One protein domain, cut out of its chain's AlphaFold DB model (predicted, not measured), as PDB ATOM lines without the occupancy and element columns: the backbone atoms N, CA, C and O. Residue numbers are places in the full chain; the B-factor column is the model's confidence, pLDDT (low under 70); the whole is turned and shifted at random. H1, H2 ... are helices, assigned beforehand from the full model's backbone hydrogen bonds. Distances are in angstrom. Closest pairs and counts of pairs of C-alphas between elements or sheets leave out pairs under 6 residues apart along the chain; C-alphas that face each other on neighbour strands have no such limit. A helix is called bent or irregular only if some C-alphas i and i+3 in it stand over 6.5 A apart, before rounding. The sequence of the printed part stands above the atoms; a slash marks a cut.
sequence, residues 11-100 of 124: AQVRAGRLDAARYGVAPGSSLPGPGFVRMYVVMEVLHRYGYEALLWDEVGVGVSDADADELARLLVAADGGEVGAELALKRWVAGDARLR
ATOM      1  N   ALA A  11     139.308 -10.545 147.582       86.38
ATOM      2  CA  ALA A  11     140.371 -10.553 146.584       86.38
ATOM      3  C   ALA A  11     140.032  -9.700 145.350       86.38
ATOM      4  O   ALA A  11     140.881  -8.966 144.845       86.38
ATOM      5  N   GLN A  12     138.784  -9.733 144.876       83.62
ATOM      6  CA  GLN A  12     138.367  -8.919 143.733       83.62
ATOM      7  C   GLN A  12     138.339  -7.426 144.059       83.62
ATOM      8  O   GLN A  12     138.803  -6.631 143.240       83.62
ATOM      9  N   VAL A  13     137.848  -7.053 145.246       82.81
ATOM     10  CA  VAL A  13     137.889  -5.665 145.735       82.81
ATOM     11  C   VAL A  13     139.336  -5.181 145.803       82.81
ATOM     12  O   VAL A  13     139.671  -4.124 145.273       82.81
ATOM     13  N   ARG A  14     140.205  -5.992 146.411       82.38
ATOM     14  CA  ARG A  14     141.599  -5.647 146.679       82.38
ATOM     15  C   ARG A  14     142.470  -5.579 145.426       82.38
ATOM     16  O   ARG A  14     143.312  -4.697 145.337       82.38
ATOM     17  N   ALA A  15     142.216  -6.418 144.423       82.31
ATOM     18  CA  ALA A  15     142.911  -6.391 143.131       82.31
ATOM     19  C   ALA A  15     142.593  -5.143 142.267       82.31
ATOM     20  O   ALA A  15     142.841  -5.144 141.061       82.31
ATOM     21  N   GLY A  16     142.024  -4.086 142.858       71.00
ATOM     22  CA  GLY A  16     141.801  -2.790 142.220       71.00
ATOM     23  C   GLY A  16     140.511  -2.689 141.413       71.00
ATOM     24  O   GLY A  16     140.355  -1.743 140.644       71.00
ATOM     25  N   ARG A  17     139.572  -3.635 141.560       60.97
ATOM     26  CA  ARG A  17     138.282  -3.547 140.857       60.97
ATOM     27  C   ARG A  17     137.283  -2.630 141.563       60.97
ATOM     28  O   ARG A  17     136.366  -2.152 140.902       60.97
ATOM     29  N   LEU A  18     137.436  -2.391 142.872       64.56
ATOM     30  CA  LEU A  18     136.478  -1.645 143.701       64.56
ATOM     31  C   LEU A  18     137.179  -0.804 144.786       64.56
ATOM     32  O   LEU A  18     138.302  -1.088 145.194       64.56
ATOM     33  N   ASP A  19     136.500   0.242 145.261       74.81
ATOM     34  CA  ASP A  19     137.001   1.153 146.297       74.81
ATOM     35  C   ASP A  19     136.890   0.527 147.698       74.81
ATOM     36  O   ASP A  19     135.807   0.462 148.290       74.81
ATOM     37  N   ALA A  20     138.028   0.087 148.242       77.56
ATOM     38  CA  ALA A  20     138.119  -0.554 149.551       77.56
ATOM     39  C   ALA A  20     137.620   0.331 150.711       77.56
ATOM     40  O   ALA A  20     137.227  -0.209 151.744       77.56
ATOM     41  N   ALA A  21     137.594   1.664 150.563       78.88
ATOM     42  CA  ALA A  21     137.125   2.579 151.607       78.88
ATOM     43  C   ALA A  21     135.618   2.450 151.895       78.88
ATOM     44  O   ALA A  21     135.149   2.895 152.941       78.88
ATOM     45  N   ARG A  22     134.860   1.818 150.992       80.88
ATOM     46  CA  ARG A  22     133.411   1.599 151.134       80.88
ATOM     47  C   ARG A  22     133.047   0.371 151.966       80.88
ATOM     48  O   ARG A  22     131.873   0.178 152.267       80.88
ATOM     49  N   TYR A  23     134.026  -0.458 152.318       82.94
ATOM     50  CA  TYR A  23     133.808  -1.714 153.028       82.94
ATOM     51  C   TYR A  23     134.075  -1.552 154.521       82.94
ATOM     52  O   TYR A  23     134.952  -0.799 154.933       82.94
ATOM     53  N   GLY A  24     133.327  -2.272 155.349       80.88
ATOM     54  CA  GLY A  24     133.469  -2.252 156.800       80.88
ATOM     55  C   GLY A  24     132.298  -2.953 157.476       80.88
ATOM     56  O   GLY A  24     131.359  -3.384 156.812       80.88
ATOM     57  N   VAL A  25     132.353  -3.054 158.804       78.25
ATOM     58  CA  VAL A  25     131.297  -3.707 159.601       78.25
ATOM     59  C   VAL A  25     129.996  -2.891 159.609       78.25
ATOM     60  O   VAL A  25     128.919  -3.443 159.413       78.25
ATOM     61  N   ALA A  26     130.097  -1.581 159.853       77.12
ATOM     62  CA  ALA A  26     128.979  -0.637 159.898       77.12
ATOM     63  C   ALA A  26     129.509   0.811 159.810       77.12
ATOM     64  O   ALA A  26     130.677   1.045 160.143       77.12
ATOM     65  N   PRO A  27     128.682   1.803 159.420       75.12
ATOM     66  CA  PRO A  27     129.056   3.213 159.521       75.12
ATOM     67  C   PRO A  27     129.511   3.576 160.944       75.12
ATOM     68  O   PRO A  27     128.800   3.312 161.910       75.12
ATOM     69  N   GLY A  28     130.700   4.173 161.074       73.81
ATOM     70  CA  GLY A  28     131.274   4.576 162.367       73.81
ATOM     71  C   GLY A  28     131.970   3.465 163.169       73.81
ATOM     72  O   GLY A  28     132.384   3.728 164.296       73.81
ATOM     73  N   SER A  29     132.122   2.248 162.629       75.25
ATOM     74  CA  SER A  29     132.880   1.186 163.308       75.25
ATOM     75  C   SER A  29     134.392   1.457 163.313       75.25
ATOM     76  O   SER A  29     134.914   2.202 162.485       75.25
ATOM     77  N   SER A  30     135.114   0.813 164.235       71.31
ATOM     78  CA  SER A  30     136.581   0.887 164.343       71.31
ATOM     79  C   SER A  30     137.328   0.016 163.322       71.31
ATOM     80  O   SER A  30     138.555   0.070 163.257       71.31
ATOM     81  N   LEU A  31     136.606  -0.773 162.520       71.06
ATOM     82  CA  LEU A  31     137.164  -1.695 161.528       71.06
ATOM     83  C   LEU A  31     136.639  -1.422 160.099       71.06
ATOM     84  O   LEU A  31     136.019  -2.310 159.506       71.06
ATOM     85  N   PRO A  32     136.827  -0.215 159.526       80.50
ATOM     86  CA  PRO A  32     136.497   0.047 158.133       80.50
ATOM     87  C   PRO A  32     137.710  -0.127 157.203       80.50
ATOM     88  O   PRO A  32     138.874  -0.143 157.612       80.50
ATOM     89  N   GLY A  33     137.427  -0.159 155.907       83.56
ATOM     90  CA  GLY A  33     138.366   0.195 154.856       83.56
ATOM     91  C   GLY A  33     139.389  -0.885 154.480       83.56
ATOM     92  O   GLY A  33     139.177  -2.081 154.698       83.56
ATOM     93  N   PRO A  34     140.539  -0.474 153.915       82.88
ATOM     94  CA  PRO A  34     141.561  -1.384 153.398       82.88
ATOM     95  C   PRO A  34     142.054  -2.423 154.409       82.88
ATOM     96  O   PRO A  34     142.287  -3.569 154.032       82.88
ATOM     97  N   GLY A  35     142.182  -2.056 155.689       84.38
ATOM     98  CA  GLY A  35     142.582  -2.995 156.742       84.38
ATOM     99  C   GLY A  35     141.577  -4.131 156.942       84.38
ATOM    100  O   GLY A  35     141.973  -5.286 157.085       84.38
ATOM    101  N   PHE A  36     140.282  -3.816 156.868       85.31
ATOM    102  CA  PHE A  36     139.203  -4.798 156.946       85.31
ATOM    103  C   PHE A  36     139.187  -5.720 155.721       85.31
ATOM    104  O   PHE A  36     139.131  -6.940 155.864       85.31
ATOM    105  N   VAL A  37     139.328  -5.163 154.514       89.81
ATOM    106  CA  VAL A  37     139.410  -5.960 153.276       89.81
ATOM    107  C   VAL A  37     140.635  -6.881 153.290       89.81
ATOM    108  O   VAL A  37     140.526  -8.044 152.913       89.81
ATOM    109  N   ARG A  38     141.789  -6.406 153.785       91.12
ATOM    110  CA  ARG A  38     143.009  -7.217 153.936       91.12
ATOM    111  C   ARG A  38     142.773  -8.458 154.796       91.12
ATOM    112  O   ARG A  38     143.174  -9.550 154.402       91.12
ATOM    113  N   MET A  39     142.105  -8.305 155.940       90.44
ATOM    114  CA  MET A  39     141.743  -9.436 156.801       90.44
ATOM    115  C   MET A  39     140.869 -10.454 156.049       90.44
ATOM    116  O   MET A  39     141.113 -11.655 156.134       90.44
ATOM    117  N   TYR A  40     139.893  -9.992 155.263       91.38
ATOM    118  CA  TYR A  40     139.040 -10.891 154.483       91.38
ATOM    119  C   TYR A  40     139.775 -11.614 153.350       91.38
ATOM    120  O   TYR A  40     139.447 -12.765 153.083       91.38
ATOM    121  N   VAL A  41     140.789 -11.004 152.723       94.19
ATOM    122  CA  VAL A  41     141.660 -11.718 151.768       94.19
ATOM    123  C   VAL A  41     142.353 -12.893 152.462       94.19
ATOM    124  O   VAL A  41     142.398 -13.993 151.917       94.19
ATOM    125  N   VAL A  42     142.849 -12.696 153.687       94.88
ATOM    126  CA  VAL A  42     143.460 -13.782 154.470       94.88
ATOM    127  C   VAL A  42     142.436 -14.867 154.805       94.88
ATOM    128  O   VAL A  42     142.735 -16.046 154.624       94.88
ATOM    129  N   MET A  43     141.226 -14.499 155.240       93.19
ATOM    130  CA  MET A  43     140.158 -15.478 155.486       93.19
ATOM    131  C   MET A  43     139.794 -16.269 154.225       93.19
ATOM    132  O   MET A  43     139.648 -17.483 154.301       93.19
ATOM    133  N   GLU A  44     139.728 -15.623 153.058       93.69
ATOM    134  CA  GLU A  44     139.463 -16.283 151.774       93.69
ATOM    135  C   GLU A  44     140.544 -17.329 151.441       93.69
ATOM    136  O   GLU A  44     140.217 -18.452 151.051       93.69
ATOM    137  N   VAL A  45     141.827 -17.015 151.680       95.44
ATOM    138  CA  VAL A  45     142.926 -17.994 151.567       95.44
ATOM    139  C   VAL A  45     142.740 -19.148 152.555       95.44
ATOM    140  O   VAL A  45     142.833 -20.309 152.159       95.44
ATOM    141  N   LEU A  46     142.475 -18.853 153.829       93.19
ATOM    142  CA  LEU A  46     142.291 -19.868 154.871       93.19
ATOM    143  C   LEU A  46     141.144 -20.826 154.519       93.19
ATOM    144  O   LEU A  46     141.347 -22.043 154.499       93.19
ATOM    145  N   HIS A  47     139.981 -20.289 154.145       91.38
ATOM    146  CA  HIS A  47     138.807 -21.071 153.753       91.38
ATOM    147  C   HIS A  47     139.075 -21.914 152.507       91.38
ATOM    148  O   HIS A  47     138.671 -23.078 152.469       91.38
ATOM    149  N   ARG A  48     139.811 -21.384 151.517       93.50
ATOM    150  CA  ARG A  48     140.204 -22.145 150.316       93.50
ATOM    151  C   ARG A  48     140.984 -23.416 150.660       93.50
ATOM    152  O   ARG A  48     140.832 -24.422 149.970       93.50
ATOM    153  N   TYR A  49     141.785 -23.388 151.725       92.06
ATOM    154  CA  TYR A  49     142.577 -24.534 152.191       92.06
ATOM    155  C   TYR A  49     141.973 -25.268 153.395       92.06
ATOM    156  O   TYR A  49     142.653 -26.079 154.020       92.06
ATOM    157  N   GLY A  50     140.691 -25.035 153.691       88.88
ATOM    158  CA  GLY A  50     139.946 -25.776 154.710       88.88
ATOM    159  C   GLY A  50     140.224 -25.352 156.154       88.88
ATOM    160  O   GLY A  50     139.844 -26.069 157.076       88.88
ATOM    161  N   TYR A  51     140.870 -24.204 156.373       88.06
ATOM    162  CA  TYR A  51     140.976 -23.597 157.697       88.06
ATOM    163  C   TYR A  51     139.718 -22.773 157.980       88.06
ATOM    164  O   TYR A  51     139.491 -21.745 157.346       88.06
ATOM    165  N   GLU A  52     138.902 -23.208 158.939       84.56
ATOM    166  CA  GLU A  52     137.678 -22.506 159.339       84.56
ATOM    167  C   GLU A  52     137.985 -21.403 160.366       84.56
ATOM    168  O   GLU A  52     137.907 -21.625 161.571       84.56
ATOM    169  N   ALA A  53     138.355 -20.212 159.884       87.50
ATOM    170  CA  ALA A  53     138.421 -19.001 160.705       87.50
ATOM    171  C   ALA A  53     137.049 -18.310 160.772       87.50
ATOM    172  O   ALA A  53     136.336 -18.245 159.762       87.50
ATOM    173  N   LEU A  54     136.700 -17.773 161.942       88.00
ATOM    174  CA  LEU A  54     135.499 -16.967 162.160       88.00
ATOM    175  C   LEU A  54     135.789 -15.474 161.967       88.00
ATOM    176  O   LEU A  54     136.924 -15.022 162.061       88.00
ATOM    177  N   LEU A  55     134.735 -14.678 161.752       83.06
ATOM    178  CA  LEU A  55     134.842 -13.229 161.519       83.06
ATOM    179  C   LEU A  55     135.639 -12.488 162.603       83.06
ATOM    180  O   LEU A  55     136.306 -11.497 162.320       83.06
ATOM    181  N   TRP A  56     135.527 -12.946 163.845       87.12
ATOM    182  CA  TRP A  56     136.159 -12.294 164.984       87.12
ATOM    183  C   TRP A  56     137.502 -12.910 165.357       87.12
ATOM    184  O   TRP A  56     138.123 -12.453 166.308       87.12
ATOM    185  N   ASP A  57     137.973 -13.906 164.619       90.19
ATOM    186  CA  ASP A  57     139.275 -14.500 164.862       90.19
ATOM    187  C   ASP A  57     140.381 -13.587 164.333       90.19
ATOM    188  O   ASP A  57     140.388 -13.172 163.173       90.19
ATOM    189  N   GLU A  58     141.348 -13.269 165.190       88.31
ATOM    190  CA  GLU A  58     142.520 -12.507 164.787       88.31
ATOM    191  C   GLU A  58     143.423 -13.384 163.902       88.31
ATOM    192  O   GLU A  58     144.195 -14.216 164.382       88.31
ATOM    193  N   VAL A  59     143.316 -13.188 162.586       90.19
ATOM    194  CA  VAL A  59     144.084 -13.903 161.558       90.19
ATOM    195  C   VAL A  59     144.901 -12.943 160.701       90.19
ATOM    196  O   VAL A  59     144.570 -11.765 160.564       90.19
ATOM    197  N   GLY A  60     145.986 -13.440 160.100       89.12
ATOM    198  CA  GLY A  60     146.807 -12.628 159.199       89.12
ATOM    199  C   GLY A  60     147.567 -11.501 159.895       89.12
ATOM    200  O   GLY A  60     147.917 -10.509 159.256       89.12
ATOM    201  N   VAL A  61     147.822 -11.621 161.202       89.06
ATOM    202  CA  VAL A  61     148.626 -10.640 161.940       89.06
ATOM    203  C   VAL A  61     149.996 -10.513 161.281       89.06
ATOM    204  O   VAL A  61     150.694 -11.500 161.050       89.06
ATOM    205  N   GLY A  62     150.376  -9.280 160.952       90.44
ATOM    206  CA  GLY A  62     151.635  -8.985 160.272       90.44
ATOM    207  C   GLY A  62     151.622  -9.218 158.759       90.44
ATOM    208  O   GLY A  62     152.660  -9.018 158.134       90.44
ATOM    209  N   VAL A  63     150.499  -9.615 158.149       93.25
ATOM    210  CA  VAL A  63     150.324  -9.563 156.686       93.25
ATOM    211  C   VAL A  63     150.266  -8.095 156.268       93.25
ATOM    212  O   VAL A  63     149.425  -7.331 156.750       93.25
ATOM    213  N   SER A  64     151.191  -7.692 155.398       93.19
ATOM    214  CA  SER A  64     151.254  -6.328 154.875       93.19
ATOM    215  C   SER A  64     150.214  -6.097 153.774       93.19
ATOM    216  O   SER A  64     149.595  -7.033 153.271       93.19
ATOM    217  N   ASP A  65     150.024  -4.841 153.371       90.06
ATOM    218  CA  ASP A  65     149.174  -4.526 152.220       90.06
ATOM    219  C   ASP A  65     149.719  -5.140 150.923       90.06
ATOM    220  O   ASP A  65     148.941  -5.691 150.155       90.06
ATOM    221  N   ALA A  66     151.042  -5.148 150.732       91.88
ATOM    222  CA  ALA A  66     151.672  -5.773 149.569       91.88
ATOM    223  C   ALA A  66     151.482  -7.301 149.549       91.88
ATOM    224  O   ALA A  66     151.192  -7.869 148.497       91.88
ATOM    225  N   ASP A  67     151.595  -7.962 150.709       95.12
ATOM    226  CA  ASP A  67     151.295  -9.396 150.829       95.12
ATOM    227  C   ASP A  67     149.830  -9.668 150.451       95.12
ATOM    228  O   ASP A  67     149.530 -10.591 149.696       95.12
ATOM    229  N   ALA A  68     148.908  -8.844 150.952       93.62
ATOM    230  CA  ALA A  68     147.482  -8.984 150.689       93.62
ATOM    231  C   ALA A  68     147.125  -8.753 149.216       93.62
ATOM    232  O   ALA A  68     146.288  -9.472 148.673       93.62
ATOM    233  N   ASP A  69     147.763  -7.782 148.566       93.31
ATOM    234  CA  ASP A  69     147.561  -7.494 147.147       93.31
ATOM    235  C   ASP A  69     148.046  -8.664 146.274       93.31
ATOM    236  O   ASP A  69     147.359  -9.065 145.331       93.31
ATOM    237  N   GLU A  70     149.180  -9.280 146.622       95.50
ATOM    238  CA  GLU A  70     149.680 -10.472 145.930       95.50
ATOM    239  C   GLU A  70     148.774 -11.691 146.156       95.50
ATOM    240  O   GLU A  70     148.417 -12.382 145.199       95.50
ATOM    241  N   LEU A  71     148.336 -11.941 147.395       96.50
ATOM    242  CA  LEU A  71     147.381 -13.014 147.693       96.50
ATOM    243  C   LEU A  71     146.061 -12.816 146.938       96.50
ATOM    244  O   LEU A  71     145.534 -13.771 146.369       96.50
ATOM    245  N   ALA A  72     145.557 -11.582 146.874       95.25
ATOM    246  CA  ALA A  72     144.356 -11.237 146.123       95.25
ATOM    247  C   ALA A  72     144.523 -11.500 144.620       95.25
ATOM    248  O   ALA A  72     143.652 -12.107 143.992       95.25
ATOM    249  N   ARG A  73     145.662 -11.101 144.040       95.44
ATOM    250  CA  ARG A  73     145.993 -11.379 142.636       95.44
ATOM    251  C   ARG A  73     146.005 -12.883 142.356       95.44
ATOM    252  O   ARG A  73     145.431 -13.325 141.360       95.44
ATOM    253  N   LEU A  74     146.631 -13.667 143.234       96.94
ATOM    254  CA  LEU A  74     146.702 -15.120 143.100       96.94
ATOM    255  C   LEU A  74     145.336 -15.797 143.266       96.94
ATOM    256  O   LEU A  74     145.036 -16.712 142.506       96.94
ATOM    257  N   LEU A  75     144.502 -15.349 144.209       95.94
ATOM    258  CA  LEU A  75     143.139 -15.864 144.396       95.94
ATOM    259  C   LEU A  75     142.290 -15.658 143.143       95.94
ATOM    260  O   LEU A  75     141.698 -16.607 142.638       95.94
ATOM    261  N   VAL A  76     142.304 -14.444 142.585       94.12
ATOM    262  CA  VAL A  76     141.577 -14.125 141.348       94.12
ATOM    263  C   VAL A  76     142.041 -15.004 140.182       94.12
ATOM    264  O   VAL A  76     141.205 -15.510 139.434       94.12
ATOM    265  N   ALA A  77     143.351 -15.195 140.018       94.50
ATOM    266  CA  ALA A  77     143.901 -16.051 138.966       94.50
ATOM    267  C   ALA A  77     143.548 -17.536 139.180       94.50
ATOM    268  O   ALA A  77     143.166 -18.228 138.236       94.50
ATOM    269  N   ALA A  78     143.613 -18.024 140.421       95.56
ATOM    270  CA  ALA A  78     143.272 -19.403 140.765       95.56
ATOM    271  C   ALA A  78     141.776 -19.699 140.562       95.56
ATOM    272  O   ALA A  78     141.429 -20.772 140.070       95.56
ATOM    273  N   ASP A  79     140.892 -18.745 140.864       92.88
ATOM    274  CA  ASP A  79     139.460 -18.831 140.544       92.88
ATOM    275  C   ASP A  79     139.195 -18.793 139.032       92.88
ATOM    276  O   ASP A  79     138.230 -19.390 138.554       92.88
ATOM    277  N   GLY A  80     140.080 -18.152 138.263       92.50
ATOM    278  CA  GLY A  80     140.118 -18.227 136.801       92.50
ATOM    279  C   GLY A  80     140.654 -19.555 136.247       92.50
ATOM    280  O   GLY A  80     140.687 -19.732 135.030       92.50
ATOM    281  N   GLY A  81     141.066 -20.491 137.109       94.75
ATOM    282  CA  GLY A  81     141.581 -21.808 136.729       94.75
ATOM    283  C   GLY A  81     143.094 -21.871 136.498       94.75
ATOM    284  O   GLY A  81     143.598 -22.897 136.036       94.75
ATOM    285  N   GLU A  82     143.852 -20.817 136.816       97.62
ATOM    286  CA  GLU A  82     145.307 -20.834 136.653       97.62
ATOM    287  C   GLU A  82     145.990 -21.755 137.678       97.62
ATOM    288  O   GLU A  82     146.178 -21.417 138.848       97.62
ATOM    289  N   VAL A  83     146.456 -22.918 137.213       97.25
ATOM    290  CA  VAL A  83     147.150 -23.921 138.047       97.25
ATOM    291  C   VAL A  83     148.404 -23.348 138.721       97.25
ATOM    292  O   VAL A  83     148.709 -23.683 139.866       97.25
ATOM    293  N   GLY A  84     149.134 -22.463 138.037       98.06
ATOM    294  CA  GLY A  84     150.319 -21.808 138.599       98.06
ATOM    295  C   GLY A  84     149.995 -20.936 139.815       98.06
ATOM    296  O   GLY A  84     150.749 -20.953 140.793       98.06
ATOM    297  N   ALA A  85     148.858 -20.235 139.782       97.81
ATOM    298  CA  ALA A  85     148.385 -19.406 140.884       97.81
ATOM    299  C   ALA A  85     147.948 -20.258 142.083       97.81
ATOM    300  O   ALA A  85     148.350 -19.984 143.214       97.81
ATOM    301  N   GLU A  86     147.237 -21.360 141.831       97.50
ATOM    302  CA  GLU A  86     146.865 -22.336 142.861       97.50
ATOM    303  C   GLU A  86     148.104 -22.920 143.565       97.50
ATOM    304  O   GLU A  86     148.177 -22.977 144.792       97.50
ATOM    305  N   LEU A  87     149.133 -23.306 142.803       97.88
ATOM    306  CA  LEU A  87     150.387 -23.811 143.374       97.88
ATOM    307  C   LEU A  87     151.141 -22.743 144.174       97.88
ATOM    308  O   LEU A  87     151.773 -23.066 145.180       97.88
ATOM    309  N   ALA A  88     151.103 -21.482 143.740       97.88
ATOM    310  CA  ALA A  88     151.709 -20.380 144.477       97.88
ATOM    311  C   ALA A  88     150.995 -20.133 145.813       97.88
ATOM    312  O   ALA A  88     151.670 -20.040 146.837       97.88
ATOM    313  N   LEU A  89     149.658 -20.124 145.831       97.44
ATOM    314  CA  LEU A  89     148.873 -20.020 147.066       97.44
ATOM    315  C   LEU A  89     149.170 -21.177 148.028       97.44
ATOM    316  O   LEU A  89     149.399 -20.941 149.213       97.44
ATOM    317  N   LYS A  90     149.260 -22.417 147.524       96.38
ATOM    318  CA  LYS A  90     149.659 -23.574 148.344       96.38
ATOM    319  C   LYS A  90     151.024 -23.370 148.989       96.38
ATOM    320  O   LYS A  90     151.191 -23.683 150.165       96.38
ATOM    321  N   ARG A  91     152.001 -22.832 148.249       96.56
ATOM    322  CA  ARG A  91     153.335 -22.527 148.793       96.56
ATOM    323  C   ARG A  91     153.289 -21.437 149.859       96.56
ATOM    324  O   ARG A  91     153.965 -21.590 150.869       96.56
ATOM    325  N   TRP A  92     152.487 -20.393 149.666       96.38
ATOM    326  CA  TRP A  92     152.268 -19.355 150.676       96.38
ATOM    327  C   TRP A  92     151.743 -19.951 151.982       96.38
ATOM    328  O   TRP A  92     152.381 -19.812 153.020       96.38
ATOM    329  N   VAL A  93     150.648 -20.706 151.923       93.31
ATOM    330  CA  VAL A  93     150.046 -21.336 153.113       93.31
ATOM    331  C   VAL A  93     150.971 -22.384 153.745       93.31
ATOM    332  O   VAL A  93     150.991 -22.571 154.963       93.31
ATOM    333  N   ALA A  94     151.792 -23.064 152.941       93.00
ATOM    334  CA  ALA A  94     152.787 -24.017 153.425       93.00
ATOM    335  C   ALA A  94     154.067 -23.364 153.997       93.00
ATOM    336  O   ALA A  94     154.795 -24.012 154.753       93.00
ATOM    337  N   GLY A  95     154.367 -22.116 153.647       93.75
ATOM    338  CA  GLY A  95     155.604 -21.433 154.037       93.75
ATOM    339  C   GLY A  95     155.417 -20.354 155.099       93.75
ATOM    340  O   GLY A  95     156.348 -20.079 155.850       93.75
ATOM    341  N   ASP A  96     154.227 -19.763 155.184       93.88
ATOM    342  CA  ASP A  96     153.972 -18.574 155.992       93.88
ATOM    343  C   ASP A  96     153.093 -18.888 157.207       93.88
ATOM    344  O   ASP A  96     151.923 -19.256 157.092       93.88
ATOM    345  N   ALA A  97     153.659 -18.708 158.402       89.50
ATOM    346  CA  ALA A  97     152.940 -18.901 159.658       89.50
ATOM    347  C   ALA A  97     151.787 -17.899 159.856       89.50
ATOM    348  O   ALA A  97     150.846 -18.212 160.579       89.50
ATOM    349  N   ARG A  98     151.819 -16.732 159.197       91.88
ATOM    350  CA  ARG A  98     150.751 -15.718 159.257       91.88
ATOM    351  C   ARG A  98     149.465 -16.178 158.560       91.88
ATOM    352  O   ARG A  98     148.399 -15.634 158.835       91.88
ATOM    353  N   LEU A  99     149.558 -17.173 157.671       91.50
ATOM    354  CA  LEU A  99     148.448 -17.748 156.898       91.50
ATOM    355  C   LEU A  99     148.018 -19.123 157.426       91.50
ATOM    356  O   LEU A  99     147.564 -19.980 156.667       91.50
ATOM    357  N   ARG A 100     148.188 -19.360 158.728       84.19
ATOM    358  CA  ARG A 100     147.799 -20.601 159.400       84.19
ATOM    359  C   ARG A 100     147.066 -20.296 160.689       84.19
ATOM    360  O   ARG A 100     147.432 -19.375 161.413       84.19
TER     361      ARG A 100
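AT A GLANCE: This is residues 11 to 100 of the 124 residues of an uncharacterized protein of Kribbella sandramycini (UniProt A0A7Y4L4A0). Helices H2 and H3 pack crosswise as the core, with the short H1 packed on both and H4 folding back from the end of H3. The long axis runs from the loop of residues 18 to 32 at one end to the start of H4 at the other. The printed part has 90 residues with four named helices in the order H1, H2, H3, H4, no named strand, and the class is all helix. It is compact, with a radius of gyration of the C-alphas of 12.8 A, but elongated, spanning 40 by 26 by 20 A.

HOW THE PARTS SIT: The longest helix by residues, H2, residues 33 to 48, touches H3, residues 65 to 79, with residues 38 to 45 alone. The closest C-alphas are those of Arg 38 and Ala 68, 5.8 A apart; the tilt is steep, 44 degrees, the same way. H1, residues 11 to 17, touches H3 about perpendicular at 78 degrees, its closest C-alphas being Ala 11 and Ala 72, 4.1 A apart. H1 and H2 form a helical hairpin, a steep tilt of 44 degrees, opposite ways; the closest C-alphas, of Ala 11 and Val 41, are 5.5 A apart. H4, residues 83 to 95, forms a helical hairpin with H3, touching it with residues 84 to 89 alone; the closest C-alphas, of Ala 78 and Glu 86, are 5.1 A apart. H1 and H4 are apart. In H2, H3 and H4 every O i to N i+4 pair is within hydrogen-bond range; in H1 1 of 3 is, beside 2 of 4 O i to N i+3 pairs.

IN THESE COORDINATES: H2 is 22.9 A long, from C-alpha 33 at (138.366, 0.195, 154.856). H3 is 20.9 A, H4 18.3 A, ending at C-alpha 95 at (155.604, -21.433, 154.037). H1, 9.3 A, is irregular, with C-alphas 14 and 17 being 7.0 A apart.

THE WHOLE: The printed part has no cut. The two C-alphas farthest apart, of Gly 28 and Val 83, are 40.7 A apart. The links H1 to H2 and H2 to H3 are long. Residues 17 to 18 have pLDDT under 70.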